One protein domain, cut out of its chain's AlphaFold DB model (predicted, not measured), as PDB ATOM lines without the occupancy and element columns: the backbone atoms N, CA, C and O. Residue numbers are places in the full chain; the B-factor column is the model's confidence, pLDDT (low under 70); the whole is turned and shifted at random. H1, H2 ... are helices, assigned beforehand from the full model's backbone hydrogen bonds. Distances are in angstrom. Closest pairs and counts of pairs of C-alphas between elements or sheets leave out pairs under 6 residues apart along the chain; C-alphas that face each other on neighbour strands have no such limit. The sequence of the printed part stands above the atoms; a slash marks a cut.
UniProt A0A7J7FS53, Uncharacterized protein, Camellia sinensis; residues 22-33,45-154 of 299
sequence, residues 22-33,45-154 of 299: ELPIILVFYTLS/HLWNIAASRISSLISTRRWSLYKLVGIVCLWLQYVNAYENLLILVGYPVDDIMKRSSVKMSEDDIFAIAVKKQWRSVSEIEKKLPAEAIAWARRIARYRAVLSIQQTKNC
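This is residues 22 to 33 and 45 to 154 of the 299 residues of an uncharacterized protein of Camellia sinensis (UniProt A0A7J7FS53). The longest helix, H3, is the core of a loose, elongated helical body: H5 folds back beside it, H6 crosses it at a slant, and H4 lies across the end of H3 from which the chain turns back. At the other end H2 sits off by itself, its residues 45 to 51 and 53 to 56 sticking out, while H1 only just meets the beginning of H6. The printed part has 122 residues with six named helices, H1 to H6 in chain order, and no named strand; its class is all helix. It is loose, with a radius of gyration of the C-alphas of 19.4 A, and spans 60 by 32 by 27 A.

H1, residues 22 to 33, and H6, residues 130 to 151, only just touch, with 3 pairs of C-alphas within 8 A, through residues 28 to 32 of H1 and 131 to 132 of H6 alone. Their closest C-alphas, of Leu 32 and Ala 132, are 7.8 A apart, and they run opposite ways at a shallow tilt of 18 degrees. H2, residues 45 to 56, touches no helix. H3, residues 65 to 89, is the hub, touching three helices, and is near H1. H3 touches H4, residues 94 to 106, about perpendicular at 88 degrees, with the C-alphas of Val 89 and Met 97 closest at 5.7 A; H3 touches H4 with residues 88 to 89 alone, and H4 touches H3 with residues 96 to 101 alone. H3 touches H5, residues 108 to 125, opposite ways at a shallow tilt of 27 degrees, closest at the C-alphas of Ala 81 and Val 121, 6.1 A apart. H3 and H6 touch, the same way at a steep tilt of 45 degrees; their closest C-alphas, of Glu 83 and Ala 140, are 4.8 A apart. H4 and H5 touch only at the corner, closest at the C-alphas of Met 104 and Ala 111, 4.8 A apart. H4 and H6 are apart. Each O i to N i+4 pair is within hydrogen-bond range in H2, H3, H4, H5 and H6, and 7 of 8 are in H1.

H1 begins at C-alpha 22, (-25.975, -37.503, 128.043). H3 measures 36.1 A from its first to its last C-alpha, H5 25.2 A and H6 31.2 A. H6 ends at C-alpha 151, (-39.314, -25.186, 112.468).

The C-alphas of Leu 57 and Glu 106, the two farthest apart, are 61.2 A apart. Residues 34 to 44 are not printed, and C-alphas 33 and 45 are 19.1 A apart across the cut. Of the links printed whole, none is long. The model's pLDDT is under 70 in residues 22 to 33, 45 to 70 and 147 to 154.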
ATOM      1  N   GLU A  22     -25.733 -37.873 126.640       38.25
ATOM      2  CA  GLU A  22     -25.975 -37.503 128.043       38.25
ATOM      3  C   GLU A  22     -24.707 -37.560 128.926       38.25
ATOM      4  O   GLU A  22     -24.699 -37.032 130.040       38.25
ATOM      5  N   LEU A  23     -23.598 -38.101 128.399       38.66
ATOM      6  CA  LEU A  23     -22.289 -38.207 129.066       38.66
ATOM      7  C   LEU A  23     -21.631 -36.869 129.479       38.66
ATOM      8  O   LEU A  23     -21.042 -36.820 130.564       38.66
ATOM      9  N   PRO A  24     -21.739 -35.759 128.715       42.53
ATOM     10  CA  PRO A  24     -21.102 -34.497 129.097       42.53
ATOM     11  C   PRO A  24     -21.660 -33.915 130.398       42.53
ATOM     12  O   PRO A  24     -20.969 -33.189 131.099       42.53
ATOM     13  N   ILE A  25     -22.912 -34.223 130.742       41.78
ATOM     14  CA  ILE A  25     -23.618 -33.605 131.871       41.78
ATOM     15  C   ILE A  25     -23.112 -34.183 133.195       41.78
ATOM     16  O   ILE A  25     -22.832 -33.431 134.126       41.78
ATOM     17  N   ILE A  26     -22.933 -35.505 133.266       41.53
ATOM     18  CA  ILE A  26     -22.412 -36.198 134.455       41.53
ATOM     19  C   ILE A  26     -20.949 -35.798 134.706       41.53
ATOM     20  O   ILE A  26     -20.580 -35.491 135.840       41.53
ATOM     21  N   LEU A  27     -20.143 -35.696 133.643       41.00
ATOM     22  CA  LEU A  27     -18.751 -35.237 133.716       41.00
ATOM     23  C   LEU A  27     -18.648 -33.768 134.175       41.00
ATOM     24  O   LEU A  27     -17.747 -33.403 134.931       41.00
ATOM     25  N   VAL A  28     -19.600 -32.922 133.764       44.72
ATOM     26  CA  VAL A  28     -19.697 -31.517 134.193       44.72
ATOM     27  C   VAL A  28     -20.023 -31.421 135.685       44.72
ATOM     28  O   VAL A  28     -19.384 -30.654 136.396       44.72
ATOM     29  N   PHE A  29     -20.940 -32.234 136.215       45.00
ATOM     30  CA  PHE A  29     -21.223 -32.224 137.657       45.00
ATOM     31  C   PHE A  29     -20.064 -32.761 138.504       45.00
ATOM     32  O   PHE A  29     -19.807 -32.217 139.577       45.00
ATOM     33  N   TYR A  30     -19.319 -33.757 138.012       39.69
ATOM     34  CA  TYR A  30     -18.088 -34.216 138.659       39.69
ATOM     35  C   TYR A  30     -17.013 -33.119 138.668       39.69
ATOM     36  O   TYR A  30     -16.460 -32.803 139.719       39.69
ATOM     37  N   THR A  31     -16.789 -32.458 137.526       37.22
ATOM     38  CA  THR A  31     -15.816 -31.358 137.430       37.22
ATOM     39  C   THR A  31     -16.200 -30.160 138.297       37.22
ATOM     40  O   THR A  31     -15.331 -29.626 138.978       37.22
ATOM     41  N   LEU A  32     -17.487 -29.804 138.384       39.44
ATOM     42  CA  LEU A  32     -18.012 -28.790 139.313       39.44
ATOM     43  C   LEU A  32     -17.897 -29.193 140.790       39.44
ATOM     44  O   LEU A  32     -17.652 -28.332 141.632       39.44
ATOM     45  N   SER A  33     -18.048 -30.480 141.114       38.22
ATOM     46  CA  SER A  33     -17.831 -30.996 142.471       38.22
ATOM     47  C   SER A  33     -16.347 -31.020 142.859       38.22
ATOM     48  O   SER A  33     -16.035 -30.977 144.048       38.22
ATOM     49  N   HIS A  45      -2.240 -19.674 149.687       53.25
ATOM     50  CA  HIS A  45      -3.180 -20.550 148.997       53.25
ATOM     51  C   HIS A  45      -2.686 -21.997 148.962       53.25
ATOM     52  O   HIS A  45      -3.491 -22.906 149.119       53.25
ATOM     53  N   LEU A  46      -1.373 -22.218 148.824       61.31
ATOM     54  CA  LEU A  46      -0.762 -23.545 148.968       61.31
ATOM     55  C   LEU A  46      -0.934 -24.088 150.387       61.31
ATOM     56  O   LEU A  46      -1.314 -25.245 150.548       61.31
ATOM     57  N   TRP A  47      -0.742 -23.240 151.399       60.72
ATOM     58  CA  TRP A  47      -1.033 -23.592 152.788       60.72
ATOM     59  C   TRP A  47      -2.519 -23.874 153.012       60.72
ATOM     60  O   TRP A  47      -2.844 -24.836 153.697       60.72
ATOM     61  N   ASN A  48      -3.422 -23.126 152.373       58.28
ATOM     62  CA  ASN A  48      -4.860 -23.395 152.442       58.28
ATOM     63  C   ASN A  48      -5.253 -24.704 151.732       58.28
ATOM     64  O   ASN A  48      -6.169 -25.373 152.185       58.28
ATOM     65  N   ILE A  49      -4.558 -25.094 150.657       55.06
ATOM     66  CA  ILE A  49      -4.755 -26.378 149.954       55.06
ATOM     67  C   ILE A  49      -4.183 -27.543 150.775       55.06
ATOM     68  O   ILE A  49      -4.791 -28.605 150.872       55.06
ATOM     69  N   ALA A  50      -3.021 -27.364 151.402       63.84
ATOM     70  CA  ALA A  50      -2.461 -28.362 152.307       63.84
ATOM     71  C   ALA A  50      -3.360 -28.545 153.544       63.84
ATOM     72  O   ALA A  50      -3.701 -29.671 153.902       63.84
ATOM     73  N   ALA A  51      -3.828 -27.440 154.134       55.16
ATOM     74  CA  ALA A  51      -4.779 -27.443 155.237       55.16
ATOM     75  C   ALA A  51      -6.144 -28.007 154.817       55.16
ATOM     76  O   ALA A  51      -6.736 -28.764 155.581       55.16
ATOM     77  N   SER A  52      -6.626 -27.719 153.601       50.84
ATOM     78  CA  SER A  52      -7.882 -28.277 153.094       50.84
ATOM     79  C   SER A  52      -7.769 -29.782 152.870       50.84
ATOM     80  O   SER A  52      -8.692 -30.493 153.245       50.84
ATOM     81  N   ARG A  53      -6.634 -30.294 152.375       52.62
ATOM     82  CA  ARG A  53      -6.369 -31.737 152.229       52.62
ATOM     83  C   ARG A  53      -6.284 -32.455 153.575       52.62
ATOM     84  O   ARG A  53      -6.915 -33.496 153.735       52.62
ATOM     85  N   ILE A  54      -5.606 -31.867 154.561       53.62
ATOM     86  CA  ILE A  54      -5.558 -32.396 155.934       53.62
ATOM     87  C   ILE A  54      -6.948 -32.333 156.588       53.62
ATOM     88  O   ILE A  54      -7.382 -33.290 157.218       53.62
ATOM     89  N   SER A  55      -7.705 -31.255 156.367       40.19
ATOM     90  CA  SER A  55      -9.089 -31.144 156.839       40.19
ATOM     91  C   SER A  55     -10.055 -32.048 156.076       40.19
ATOM     92  O   SER A  55     -11.057 -32.449 156.646       40.19
ATOM     93  N   SER A  56      -9.768 -32.421 154.823       41.72
ATOM     94  CA  SER A  56     -10.611 -33.310 154.014       41.72
ATOM     95  C   SER A  56     -10.515 -34.769 154.454       41.72
ATOM     96  O   SER A  56     -11.458 -35.521 154.229       41.72
ATOM     97  N   LEU A  57      -9.432 -35.135 155.155       40.41
ATOM     98  CA  LEU A  57      -9.323 -36.400 155.889       40.41
ATOM     99  C   LEU A  57     -10.243 -36.434 157.125       40.41
ATOM    100  O   LEU A  57     -10.573 -37.512 157.601       40.41
ATOM    101  N   ILE A  58     -10.687 -35.273 157.631       36.72
ATOM    102  CA  ILE A  58     -11.524 -35.148 158.843       36.72
ATOM    103  C   ILE A  58     -12.941 -34.626 158.520       36.72
ATOM    104  O   ILE A  58     -13.892 -34.823 159.272       36.72
ATOM    105  N   SER A  59     -13.135 -33.977 157.377       32.25
ATOM    106  CA  SER A  59     -14.394 -33.366 156.977       32.25
ATOM    107  C   SER A  59     -14.460 -33.312 155.457       32.25
ATOM    108  O   SER A  59     -14.130 -32.314 154.814       32.25
ATOM    109  N   THR A  60     -14.922 -34.404 154.848       35.72
ATOM    110  CA  THR A  60     -15.526 -34.339 153.515       35.72
ATOM    111  C   THR A  60     -16.488 -33.156 153.503       35.72
ATOM    112  O   THR A  60     -17.437 -33.134 154.292       35.72
ATOM    113  N   ARG A  61     -16.243 -32.161 152.642       40.06
ATOM    114  CA  ARG A  61     -17.138 -31.019 152.433       40.06
ATOM    115  C   ARG A  61     -18.475 -31.574 151.948       40.06
ATOM    116  O   ARG A  61     -18.665 -31.774 150.754       40.06
ATOM    117  N   ARG A  62     -19.372 -31.882 152.888       40.47
ATOM    118  CA  ARG A  62     -20.679 -32.500 152.648       40.47
ATOM    119  C   ARG A  62     -21.542 -31.529 151.851       40.47
ATOM    120  O   ARG A  62     -22.314 -30.746 152.403       40.47
ATOM    121  N   TRP A  63     -21.412 -31.576 150.530       42.44
ATOM    122  CA  TRP A  63     -22.475 -31.142 149.644       42.44
ATOM    123  C   TRP A  63     -23.594 -32.145 149.833       42.44
ATOM    124  O   TRP A  63     -23.545 -33.272 149.352       42.44
ATOM    125  N   SER A  64     -24.575 -31.761 150.634       53.28
ATOM    126  CA  SER A  64     -25.757 -32.575 150.811       53.28
ATOM    127  C   SER A  64     -26.406 -32.792 149.444       53.28
ATOM    128  O   SER A  64     -26.563 -31.850 148.666       53.28
ATOM    129  N   LEU A  65     -26.784 -34.034 149.140       51.03
ATOM    130  CA  LEU A  65     -27.378 -34.405 147.850       51.03
ATOM    131  C   LEU A  65     -28.540 -33.477 147.463       51.03
ATOM    132  O   LEU A  65     -28.672 -33.111 146.300       51.03
ATOM    133  N   TYR A  66     -29.310 -32.990 148.441       56.97
ATOM    134  CA  TYR A  66     -30.375 -32.011 148.209       56.97
ATOM    135  C   TYR A  66     -29.881 -30.693 147.583       56.97
ATOM    136  O   TYR A  66     -30.570 -30.130 146.734       56.97
ATOM    137  N   LYS A  67     -28.692 -30.193 147.955       61.06
ATOM    138  CA  LYS A  67     -28.097 -28.984 147.356       61.06
ATOM    139  C   LYS A  67     -27.673 -29.243 145.919       61.06
ATOM    140  O   LYS A  67     -27.910 -28.399 145.062       61.06
ATOM    141  N   LEU A  68     -27.091 -30.414 145.656       63.00
ATOM    142  CA  LEU A  68     -26.696 -30.819 144.309       63.00
ATOM    143  C   LEU A  68     -27.921 -30.924 143.396       63.00
ATOM    144  O   LEU A  68     -27.943 -30.316 142.332       63.00
ATOM    145  N   VAL A  69     -28.981 -31.593 143.854       65.75
ATOM    146  CA  VAL A  69     -30.263 -31.668 143.137       65.75
ATOM    147  C   VAL A  69     -30.852 -30.280 142.900       65.75
ATOM    148  O   VAL A  69     -31.279 -29.978 141.786       65.75
ATOM    149  N   GLY A  70     -30.823 -29.404 143.907       67.75
ATOM    150  CA  GLY A  70     -31.269 -28.019 143.768       67.75
ATOM    151  C   GLY A  70     -30.510 -27.258 142.677       67.75
ATOM    152  O   GLY A  70     -31.127 -26.575 141.861       67.75
ATOM    153  N   ILE A  71     -29.188 -27.421 142.608       72.12
ATOM    154  CA  ILE A  71     -28.336 -26.778 141.598       72.12
ATOM    155  C   ILE A  71     -28.581 -27.361 140.204       72.12
ATOM    156  O   ILE A  71     -28.681 -26.595 139.248       72.12
ATOM    157  N   VAL A  72     -28.756 -28.680 140.077       73.75
ATOM    158  CA  VAL A  72     -29.132 -29.332 138.810       73.75
ATOM    159  C   VAL A  72     -30.472 -28.785 138.310       73.75
ATOM    160  O   VAL A  72     -30.591 -28.409 137.146       73.75
ATOM    161  N   CYS A  73     -31.471 -28.678 139.189       74.12
ATOM    162  CA  CYS A  73     -32.781 -28.120 138.856       74.12
ATOM    163  C   CYS A  73     -32.691 -26.651 138.422       74.12
ATOM    164  O   CYS A  73     -33.283 -26.278 137.408       74.12
ATOM    165  N   LEU A  74     -31.928 -25.825 139.141       77.75
ATOM    166  CA  LEU A  74     -31.697 -24.425 138.773       77.75
ATOM    167  C   LEU A  74     -30.974 -24.306 137.427       77.75
ATOM    168  O   LEU A  74     -31.348 -23.480 136.597       77.75
ATOM    169  N   TRP A  75     -29.982 -25.157 137.176       83.75
ATOM    170  CA  TRP A  75     -29.257 -25.203 135.909       83.75
ATOM    171  C   TRP A  75     -30.170 -25.578 134.739       83.75
ATOM    172  O   TRP A  75     -30.167 -24.928 133.696       83.75
ATOM    173  N   LEU A  76     -31.025 -26.580 134.935       79.12
ATOM    174  CA  LEU A  76     -32.036 -27.006 133.970       79.12
ATOM    175  C   LEU A  76     -33.050 -25.891 133.662       79.12
ATOM    176  O   LEU A  76     -33.355 -25.636 132.493       79.12
ATOM    177  N   GLN A  77     -33.531 -25.196 134.697       82.62
ATOM    178  CA  GLN A  77     -34.401 -24.028 134.549       82.62
ATOM    179  C   GLN A  77     -33.703 -22.907 133.775       82.62
ATOM    180  O   GLN A  77     -34.309 -22.314 132.882       82.62
ATOM    181  N   TYR A  78     -32.424 -22.659 134.064       86.75
ATOM    182  CA  TYR A  78     -31.621 -21.653 133.380       86.75
ATOM    183  C   TYR A  78     -31.452 -21.959 131.889       86.75
ATOM    184  O   TYR A  78     -31.712 -21.086 131.064       86.75
ATOM    185  N   VAL A  79     -31.089 -23.198 131.527       84.81
ATOM    186  CA  VAL A  79     -30.948 -23.620 130.119       84.81
ATOM    187  C   VAL A  79     -32.227 -23.320 129.339       84.81
ATOM    188  O   VAL A  79     -32.166 -22.717 128.271       84.81
ATOM    189  N   ASN A  80     -33.387 -23.689 129.885       83.62
ATOM    190  CA  ASN A  80     -34.674 -23.468 129.227       83.62
ATOM    191  C   ASN A  80     -35.053 -21.979 129.165       83.62
ATOM    192  O   ASN A  80     -35.536 -21.497 128.142       83.62
ATOM    193  N   ALA A  81     -34.829 -21.232 130.249       85.31
ATOM    194  CA  ALA A  81     -35.134 -19.808 130.295       85.31
ATOM    195  C   ALA A  81     -34.280 -19.011 129.297       85.31
ATOM    196  O   ALA A  81     -34.808 -18.136 128.606       85.31
ATOM    197  N   TYR A  82     -32.993 -19.350 129.187       88.31
ATOM    198  CA  TYR A  82     -32.060 -18.735 128.249       88.31
ATOM    199  C   TYR A  82     -32.351 -19.145 126.800       88.31
ATOM    200  O   TYR A  82     -32.340 -18.297 125.918       88.31
ATOM    201  N   GLU A  83     -32.692 -20.411 126.542       86.38
ATOM    202  CA  GLU A  83     -33.123 -20.874 125.213       86.38
ATOM    203  C   GLU A  83     -34.362 -20.111 124.723       86.38
ATOM    204  O   GLU A  83     -34.369 -19.595 123.607       86.38
ATOM    205  N   ASN A  84     -35.389 -19.967 125.567       85.12
ATOM    206  CA  ASN A  84     -36.592 -19.211 125.207       85.12
ATOM    207  C   ASN A  84     -36.287 -17.727 124.964       85.12
ATOM    208  O   ASN A  84     -36.887 -17.120 124.082       85.12
ATOM    209  N   LEU A  85     -35.340 -17.151 125.710       88.62
ATOM    210  CA  LEU A  85     -34.876 -15.786 125.478       88.62
ATOM    211  C   LEU A  85     -34.172 -15.647 124.121       88.62
ATOM    212  O   LEU A  85     -34.452 -14.702 123.392       88.62
ATOM    213  N   LEU A  86     -33.308 -16.598 123.756       86.75
ATOM    214  CA  LEU A  86     -32.633 -16.607 122.455       86.75
ATOM    215  C   LEU A  86     -33.629 -16.703 121.296       86.75
ATOM    216  O   LEU A  86     -33.503 -15.962 120.325       86.75
ATOM    217  N   ILE A  87     -34.635 -17.572 121.417       83.94
ATOM    218  CA  ILE A  87     -35.691 -17.721 120.407       83.94
ATOM    219  C   ILE A  87     -36.516 -16.435 120.294       83.94
ATOM    220  O   ILE A  87     -36.806 -15.992 119.186       83.94
ATOM    221  N   LEU A  88     -36.858 -15.804 121.423       82.81
ATOM    222  CA  LEU A  88     -37.631 -14.558 121.449       82.81
ATOM    223  C   LEU A  88     -36.892 -13.402 120.758       82.81
ATOM    224  O   LEU A  88     -37.513 -12.606 120.061       82.81
ATOM    225  N   VAL A  89     -35.570 -13.337 120.930       84.44
ATOM    226  CA  VAL A  89     -34.692 -12.353 120.273       84.44
ATOM    227  C   VAL A  89     -34.387 -12.744 118.818       84.44
ATOM    228  O   VAL A  89     -33.832 -11.954 118.070       84.44
ATOM    229  N   GLY A  90     -34.775 -13.937 118.362       79.69
ATOM    230  CA  GLY A  90     -34.575 -14.366 116.975       79.69
ATOM    231  C   GLY A  90     -33.179 -14.907 116.657       79.69
ATOM    232  O   GLY A  90     -32.822 -15.020 115.487       79.69
ATOM    233  N   TYR A  91     -32.381 -15.263 117.666       79.94
ATOM    234  CA  TYR A  91     -31.062 -15.872 117.473       79.94
ATOM    235  C   TYR A  91     -31.167 -17.264 116.813       79.94
ATOM    236  O   TYR A  91     -32.019 -18.046 117.235       79.94
ATOM    237  N   PRO A  92     -30.284 -17.645 115.862       73.88
ATOM    238  CA  PRO A  92     -29.097 -16.927 115.375       73.88
ATOM    239  C   PRO A  92     -29.347 -16.109 114.096       73.88
ATOM    240  O   PRO A  92     -28.405 -15.794 113.381       73.88
ATOM    241  N   VAL A  93     -30.604 -15.876 113.724       81.88
ATOM    242  CA  VAL A  93     -30.954 -15.348 112.405       81.88
ATOM    243  C   VAL A  93     -30.860 -13.819 112.444       81.88
ATOM    244  O   VAL A  93     -31.724 -13.158 113.016       81.88
ATOM    245  N   ASP A  94     -29.786 -13.261 111.875       80.44
ATOM    246  CA  ASP A  94     -29.398 -11.849 112.038       80.44
ATOM    247  C   ASP A  94     -30.479 -10.844 111.600       80.44
ATOM    248  O   ASP A  94     -30.688  -9.816 112.250       80.44
ATOM    249  N   ASP A  95     -31.219 -11.136 110.529       82.25
ATOM    250  CA  ASP A  95     -32.324 -10.303 110.048       82.25
ATOM    251  C   ASP A  95     -33.529 -10.330 111.003       82.25
ATOM    252  O   ASP A  95     -34.137  -9.286 111.265       82.25
ATOM    253  N   ILE A  96     -33.834 -11.489 111.599       80.62
ATOM    254  CA  ILE A  96     -34.874 -11.615 112.631       80.62
ATOM    255  C   ILE A  96     -34.421 -10.924 113.917       80.62
ATOM    256  O   ILE A  96     -35.225 -10.229 114.536       80.62
ATOM    257  N   MET A  97     -33.144 -11.029 114.287       83.75
ATOM    258  CA  MET A  97     -32.586 -10.289 115.419       83.75
ATOM    259  C   MET A  97     -32.729  -8.782 115.222       83.75
ATOM    260  O   MET A  97     -33.253  -8.102 116.107       83.75
ATOM    261  N   LYS A  98     -32.370  -8.255 114.046       84.81
ATOM    262  CA  LYS A  98     -32.537  -6.831 113.722       84.81
ATOM    263  C   LYS A  98     -34.007  -6.405 113.784       84.81
ATOM    264  O   LYS A  98     -34.335  -5.370 114.366       84.81
ATOM    265  N   ARG A  99     -34.917  -7.233 113.266       83.69
ATOM    266  CA  ARG A  99     -36.365  -6.999 113.368       83.69
ATOM    267  C   ARG A  99     -36.854  -7.027 114.816       83.69
ATOM    268  O   ARG A  99     -37.678  -6.200 115.189       83.69
ATOM    269  N   SER A 100     -36.340  -7.939 115.636       81.62
ATOM    270  CA  SER A 100     -36.687  -8.032 117.055       81.62
ATOM    271  C   SER A 100     -36.205  -6.808 117.836       81.62
ATOM    272  O   SER A 100     -36.934  -6.337 118.700       81.62
ATOM    273  N   SER A 101     -35.042  -6.234 117.492       83.69
ATOM    274  CA  SER A 101     -34.553  -5.006 118.131       83.69
ATOM    275  C   SER A 101     -35.423  -3.797 117.806       83.69
ATOM    276  O   SER A 101     -35.736  -3.027 118.707       83.69
ATOM    277  N   VAL A 102     -35.889  -3.681 116.557       85.94
ATOM    278  CA  VAL A 102     -36.847  -2.639 116.152       85.94
ATOM    279  C   VAL A 102     -38.181  -2.844 116.871       85.94
ATOM    280  O   VAL A 102     -38.721  -1.923 117.476       85.94
ATOM    281  N   LYS A 103     -38.665  -4.089 116.925       85.06
ATOM    282  CA  LYS A 103     -39.889  -4.426 117.659       85.06
ATOM    283  C   LYS A 103     -39.770  -4.131 119.154       85.06
ATOM    284  O   LYS A 103     -40.734  -3.712 119.770       85.06
ATOM    285  N   MET A 104     -38.593  -4.305 119.740       86.50
ATOM    286  CA  MET A 104     -38.342  -3.990 121.146       86.50
ATOM    287  C   MET A 104     -38.318  -2.482 121.433       86.50
ATOM    288  O   MET A 104     -38.548  -2.104 122.577       86.50
ATOM    289  N   SER A 105     -38.062  -1.632 120.431       83.38
ATOM    290  CA  SER A 105     -38.217  -0.177 120.560       83.38
ATOM    291  C   SER A 105     -39.634   0.324 120.277       83.38
ATOM    292  O   SER A 105     -40.008   1.367 120.798       83.38
ATOM    293  N   GLU A 106     -40.404  -0.388 119.452       88.00
ATOM    294  CA  GLU A 106     -41.738   0.042 119.002       88.00
ATOM    295  C   GLU A 106     -42.889  -0.555 119.829       88.00
ATOM    296  O   GLU A 106     -43.948   0.056 119.942       88.00
ATOM    297  N   ASP A 107     -42.702  -1.752 120.391       90.75
ATOM    298  CA  ASP A 107     -43.725  -2.515 121.106       90.75
ATOM    299  C   ASP A 107     -43.333  -2.693 122.581       90.75
ATOM    300  O   ASP A 107     -42.539  -3.568 122.953       90.75
ATOM    301  N   ASP A 108     -43.942  -1.871 123.438       88.94
ATOM    302  CA  ASP A 108     -43.748  -1.910 124.889       88.94
ATOM    303  C   ASP A 108     -44.108  -3.274 125.492       88.94
ATOM    304  O   ASP A 108     -43.459  -3.732 126.437       88.94
ATOM    305  N   ILE A 109     -45.109  -3.973 124.945       88.75
ATOM    306  CA  ILE A 109     -45.545  -5.283 125.449       88.75
ATOM    307  C   ILE A 109     -44.457  -6.321 125.168       88.75
ATOM    308  O   ILE A 109     -44.086  -7.101 126.054       88.75
ATOM    309  N   PHE A 110     -43.903  -6.304 123.955       85.56
ATOM    310  CA  PHE A 110     -42.781  -7.160 123.586       85.56
ATOM    311  C   PHE A 110     -41.540  -6.855 124.438       85.56
ATOM    312  O   PHE A 110     -40.921  -7.776 124.982       85.56
ATOM    313  N   ALA A 111     -41.217  -5.576 124.644       85.00
ATOM    314  CA  ALA A 111     -40.103  -5.158 125.490       85.00
ATOM    315  C   ALA A 111     -40.265  -5.620 126.949       85.00
ATOM    316  O   ALA A 111     -39.317  -6.136 127.552       85.00
ATOM    317  N   ILE A 112     -41.471  -5.505 127.515       88.12
ATOM    318  CA  ILE A 112     -41.793  -5.995 128.862       88.12
ATOM    319  C   ILE A 112     -41.615  -7.515 128.946       88.12
ATOM    320  O   ILE A 112     -41.046  -8.005 129.927       88.12
ATOM    321  N   ALA A 113     -42.047  -8.268 127.929       85.12
ATOM    322  CA  ALA A 113     -41.899  -9.722 127.890       85.12
ATOM    323  C   ALA A 113     -40.422 -10.152 127.862       85.12
ATOM    324  O   ALA A 113     -40.003 -10.972 128.687       85.12
ATOM    325  N   VAL A 114     -39.610  -9.546 126.987       86.19
ATOM    326  CA  VAL A 114     -38.159  -9.798 126.914       86.19
ATOM    327  C   VAL A 114     -37.486  -9.438 128.241       86.19
ATOM    328  O   VAL A 114     -36.716 -10.231 128.785       86.19
ATOM    329  N   LYS A 115     -37.819  -8.281 128.826       88.81
ATOM    330  CA  LYS A 115     -37.261  -7.824 130.108       88.81
ATOM    331  C   LYS A 115     -37.633  -8.751 131.264       88.81
ATOM    332  O   LYS A 115     -36.798  -9.021 132.125       88.81
ATOM    333  N   LYS A 116     -38.867  -9.263 131.292       87.94
ATOM    334  CA  LYS A 116     -39.318 -10.244 132.290       87.94
ATOM    335  C   LYS A 116     -38.526 -11.547 132.173       87.94
ATOM    336  O   LYS A 116     -38.055 -12.057 133.188       87.94
ATOM    337  N   GLN A 117     -38.329 -12.040 130.951       85.25
ATOM    338  CA  GLN A 117     -37.548 -13.250 130.705       85.25
ATOM    339  C   GLN A 117     -36.074 -13.058 131.089       85.25
ATOM    340  O   GLN A 117     -35.503 -13.898 131.782       85.25
ATOM    341  N   TRP A 118     -35.480 -11.918 130.728       89.19
ATOM    342  CA  TRP A 118     -34.109 -11.567 131.103       89.19
ATOM    343  C   TRP A 118     -33.921 -11.469 132.621       89.19
ATOM    344  O   TRP A 118     -32.946 -11.996 133.154       89.19
ATOM    345  N   ARG A 119     -34.876 -10.868 133.347       89.75
ATOM    346  CA  ARG A 119     -34.855 -10.851 134.821       89.75
ATOM    347  C   ARG A 119     -34.848 -12.263 135.398       89.75
ATOM    348  O   ARG A 119     -34.036 -12.543 136.270       89.75
ATOM    349  N   SER A 120     -35.703 -13.159 134.897       85.19
ATOM    350  CA  SER A 120     -35.726 -14.554 135.357       85.19
ATOM    351  C   SER A 120     -34.384 -15.255 135.139       85.19
ATOM    352  O   SER A 120     -33.950 -16.010 136.001       85.19
ATOM    353  N   VAL A 121     -33.726 -15.009 134.005       90.19
ATOM    354  CA  VAL A 121     -32.390 -15.542 133.706       90.19
ATOM    355  C   VAL A 121     -31.364 -14.980 134.695       90.19
ATOM    356  O   VAL A 121     -30.660 -15.751 135.340       90.19
ATOM    357  N   SER A 122     -31.336 -13.658 134.888       88.56
ATOM    358  CA  SER A 122     -30.393 -12.974 135.784       88.56
ATOM    359  C   SER A 122     -30.517 -13.418 137.247       88.56
ATOM    360  O   SER A 122     -29.505 -13.629 137.913       88.56
ATOM    361  N   GLU A 123     -31.735 -13.637 137.747       90.31
ATOM    362  CA  GLU A 123     -31.945 -14.139 139.110       90.31
ATOM    363  C   GLU A 123     -31.421 -15.568 139.315       90.31
ATOM    364  O   GLU A 123     -31.009 -15.922 140.421       90.31
ATOM    365  N   ILE A 124     -31.406 -16.391 138.262       87.31
ATOM    366  CA  ILE A 124     -30.822 -17.735 138.321       87.31
ATOM    367  C   ILE A 124     -29.293 -17.670 138.170       87.31
ATOM    368  O   ILE A 124     -28.594 -18.413 138.854       87.31
ATOM    369  N   GLU A 125     -28.754 -16.750 137.359       89.56
ATOM    370  CA  GLU A 125     -27.297 -16.549 137.222       89.56
ATOM    371  C   GLU A 125     -26.634 -16.187 138.547       89.56
ATOM    372  O   GLU A 125     -25.559 -16.692 138.845       89.56
ATOM    373  N   LYS A 126     -27.302 -15.396 139.394       87.31
ATOM    374  CA  LYS A 126     -26.808 -15.081 140.746       87.31
ATOM    375  C   LYS A 126     -26.627 -16.317 141.637       87.31
ATOM    376  O   LYS A 126     -25.905 -16.250 142.625       87.31
ATOM    377  N   LYS A 127     -27.316 -17.422 141.330       84.44
ATOM    378  CA  LYS A 127     -27.340 -18.657 142.133       84.44
ATOM    379  C   LYS A 127     -26.474 -19.773 141.547       84.44
ATOM    380  O   LYS A 127     -26.285 -20.787 142.216       84.44
ATOM    381  N   LEU A 128     -25.989 -19.621 140.315       79.88
ATOM    382  CA  LEU A 128     -25.213 -20.638 139.608       79.88
ATOM    383  C   LEU A 128     -23.739 -20.226 139.484       79.88
ATOM    384  O   LEU A 128     -23.443 -19.051 139.282       79.88
ATOM    385  N   PRO A 129     -22.801 -21.185 139.551       80.12
ATOM    386  CA  PRO A 129     -21.396 -20.917 139.260       80.12
ATOM    387  C   PRO A 129     -21.184 -20.574 137.775       80.12
ATOM    388  O   PRO A 129     -21.928 -21.028 136.898       80.12
ATOM    389  N   ALA A 130     -20.148 -19.782 137.490       77.62
ATOM    390  CA  ALA A 130     -19.878 -19.216 136.166       77.62
ATOM    391  C   ALA A 130     -19.669 -20.287 135.081       77.62
ATOM    392  O   ALA A 130     -20.128 -20.137 133.947       77.62
ATOM    393  N   GLU A 131     -19.039 -21.402 135.434       73.19
ATOM    394  CA  GLU A 131     -18.788 -22.537 134.552       73.19
ATOM    395  C   GLU A 131     -20.106 -23.212 134.147       73.19
ATOM    396  O   GLU A 131     -20.341 -23.476 132.966       73.19
ATOM    397  N   ALA A 132     -21.013 -23.424 135.106       72.00
ATOM    398  CA  ALA A 132     -22.327 -24.001 134.837       72.00
ATOM    399  C   ALA A 132     -23.158 -23.091 133.917       72.00
ATOM    400  O   ALA A 132     -23.827 -23.581 133.003       72.00
ATOM    401  N   ILE A 133     -23.055 -21.771 134.101       80.62
ATOM    402  CA  ILE A 133     -23.670 -20.770 133.220       80.62
ATOM    403  C   ILE A 133     -23.090 -20.863 131.802       80.62
ATOM    404  O   ILE A 133     -23.848 -20.911 130.833       80.62
ATOM    405  N   ALA A 134     -21.765 -20.925 131.656       77.56
ATOM    406  CA  ALA A 134     -21.109 -21.015 130.352       77.56
ATOM    407  C   ALA A 134     -21.565 -22.256 129.566       77.56
ATOM    408  O   ALA A 134     -21.950 -22.153 128.395       77.56
ATOM    409  N   TRP A 135     -21.606 -23.413 130.230       76.12
ATOM    410  CA  TRP A 135     -22.105 -24.656 129.645       76.12
ATOM    411  C   TRP A 135     -23.577 -24.573 129.266       76.12
ATOM    412  O   TRP A 135     -23.951 -24.941 128.150       76.12
ATOM    413  N   ALA A 136     -24.414 -24.037 130.152       79.19
ATOM    414  CA  ALA A 136     -25.825 -23.878 129.858       79.19
ATOM    415  C   ALA A 136     -26.073 -22.963 128.656       79.19
ATOM    416  O   ALA A 136     -26.880 -23.302 127.792       79.19
ATOM    417  N   ARG A 137     -25.347 -21.843 128.551       86.81
ATOM    418  CA  ARG A 137     -25.431 -20.939 127.395       86.81
ATOM    419  C   ARG A 137     -25.008 -21.642 126.107       86.81
ATOM    420  O   ARG A 137     -25.668 -21.470 125.085       86.81
ATOM    421  N   ARG A 138     -23.947 -22.459 126.142       77.50
ATOM    422  CA  ARG A 138     -23.496 -23.249 124.982       77.50
ATOM    423  C   ARG A 138     -24.574 -24.229 124.516       77.50
ATOM    424  O   ARG A 138     -24.887 -24.270 123.329       77.50
ATOM    425  N   ILE A 139     -25.176 -24.964 125.451       76.81
ATOM    426  CA  ILE A 139     -26.249 -25.926 125.167       76.81
ATOM    427  C   ILE A 139     -27.497 -25.214 124.647       76.81
ATOM    428  O   ILE A 139     -28.067 -25.630 123.643       76.81
ATOM    429  N   ALA A 140     -27.910 -24.126 125.292       82.06
ATOM    430  CA  ALA A 140     -29.080 -23.358 124.893       82.06
ATOM    431  C   ALA A 140     -28.917 -22.735 123.498       82.06
ATOM    432  O   ALA A 140     -29.856 -22.781 122.710       82.06
ATOM    433  N   ARG A 141     -27.726 -22.225 123.145       82.56
ATOM    434  CA  ARG A 141     -27.433 -21.757 121.777       82.56
ATOM    435  C   ARG A 141     -27.551 -22.887 120.767       82.56
ATOM    436  O   ARG A 141     -28.258 -22.731 119.781       82.56
ATOM    437  N   TYR A 142     -26.925 -24.032 121.034       77.56
ATOM    438  CA  TYR A 142     -27.024 -25.203 120.162       77.56
ATOM    439  C   TYR A 142     -28.484 -25.641 119.951       77.56
ATOM    440  O   TYR A 142     -28.914 -25.862 118.821       77.56
ATOM    441  N   ARG A 143     -29.281 -25.679 121.026       77.06
ATOM    442  CA  ARG A 143     -30.715 -25.997 120.963       77.06
ATOM    443  C   ARG A 143     -31.522 -24.958 120.190       77.06
ATOM    444  O   ARG A 143     -32.364 -25.345 119.389       77.06
ATOM    445  N   ALA A 144     -31.246 -23.669 120.379       78.25
ATOM    446  CA  ALA A 144     -31.910 -22.603 119.637       78.25
ATOM    447  C   ALA A 144     -31.665 -22.741 118.122       78.25
ATOM    448  O   ALA A 144     -32.620 -22.709 117.347       78.25
ATOM    449  N   VAL A 145     -30.423 -23.015 117.700       76.69
ATOM    450  CA  VAL A 145     -30.091 -23.265 116.282       76.69
ATOM    451  C   VAL A 145     -30.858 -24.470 115.730       76.69
ATOM    452  O   VAL A 145     -31.500 -24.368 114.683       76.69
ATOM    453  N   LEU A 146     -30.849 -25.594 116.452       72.56
ATOM    454  CA  LEU A 146     -31.590 -26.793 116.052       72.56
ATOM    455  C   LEU A 146     -33.100 -26.551 115.977       72.56
ATOM    456  O   LEU A 146     -33.764 -27.063 115.077       72.56
ATOM    457  N   SER A 147     -33.648 -25.763 116.904       68.62
ATOM    458  CA  SER A 147     -35.082 -25.492 116.957       68.62
ATOM    459  C   SER A 147     -35.581 -24.782 115.703       68.62
ATOM    460  O   SER A 147     -36.638 -25.146 115.192       68.62
ATOM    461  N   ILE A 148     -34.781 -23.861 115.154       67.12
ATOM    462  CA  ILE A 148     -35.077 -23.092 113.937       67.12
ATOM    463  C   ILE A 148     -34.955 -23.960 112.680       67.12
ATOM    464  O   ILE A 148     -35.792 -23.876 111.779       67.12
ATOM    465  N   GLN A 149     -33.952 -24.841 112.626       62.75
ATOM    466  CA  GLN A 149     -33.827 -25.824 111.543       62.75
ATOM    467  C   GLN A 149     -35.019 -26.790 111.513       62.75
ATOM    468  O   GLN A 149     -35.520 -27.125 110.442       62.75
ATOM    469  N   GLN A 150     -35.519 -27.190 112.683       57.84
ATOM    470  CA  GLN A 150     -36.706 -28.036 112.791       57.84
ATOM    471  C   GLN A 150     -38.004 -27.278 112.486       57.84
ATOM    472  O   GLN A 150     -38.886 -27.866 111.868       57.84
ATOM    473  N   THR A 151     -38.118 -25.985 112.819       55.19
ATOM    474  CA  THR A 151     -39.314 -25.186 112.468       55.19
ATOM    475  C   THR A 151     -39.462 -24.986 110.961       55.19
ATOM    476  O   THR A 151     -40.585 -24.858 110.483       55.19
ATOM    477  N   LYS A 152     -38.357 -25.009 110.198       56.62
ATOM    478  CA  LYS A 152     -38.404 -25.039 108.726       56.62
ATOM    479  C   LYS A 152     -38.944 -26.363 108.162       56.62
ATOM    480  O   LYS A 152     -39.437 -26.354 107.041       56.62
ATOM    481  N   ASN A 153     -38.890 -27.462 108.925       49.50
ATOM    482  CA  ASN A 153     -39.194 -28.811 108.437       49.50
ATOM    483  C   ASN A 153     -40.427 -29.491 109.077       49.50
ATOM    484  O   ASN A 153     -40.968 -30.395 108.449       49.50
ATOM    485  N   CYS A 154     -40.916 -29.110 110.271       42.22
ATOM    486  CA  CYS A 154     -42.227 -29.556 110.787       42.22
ATOM    487  C   CYS A 154     -42.687 -28.850 112.087       42.22
ATOM    488  O   CYS A 154     -41.927 -28.148 112.747       42.22
TER     489      CYS A 154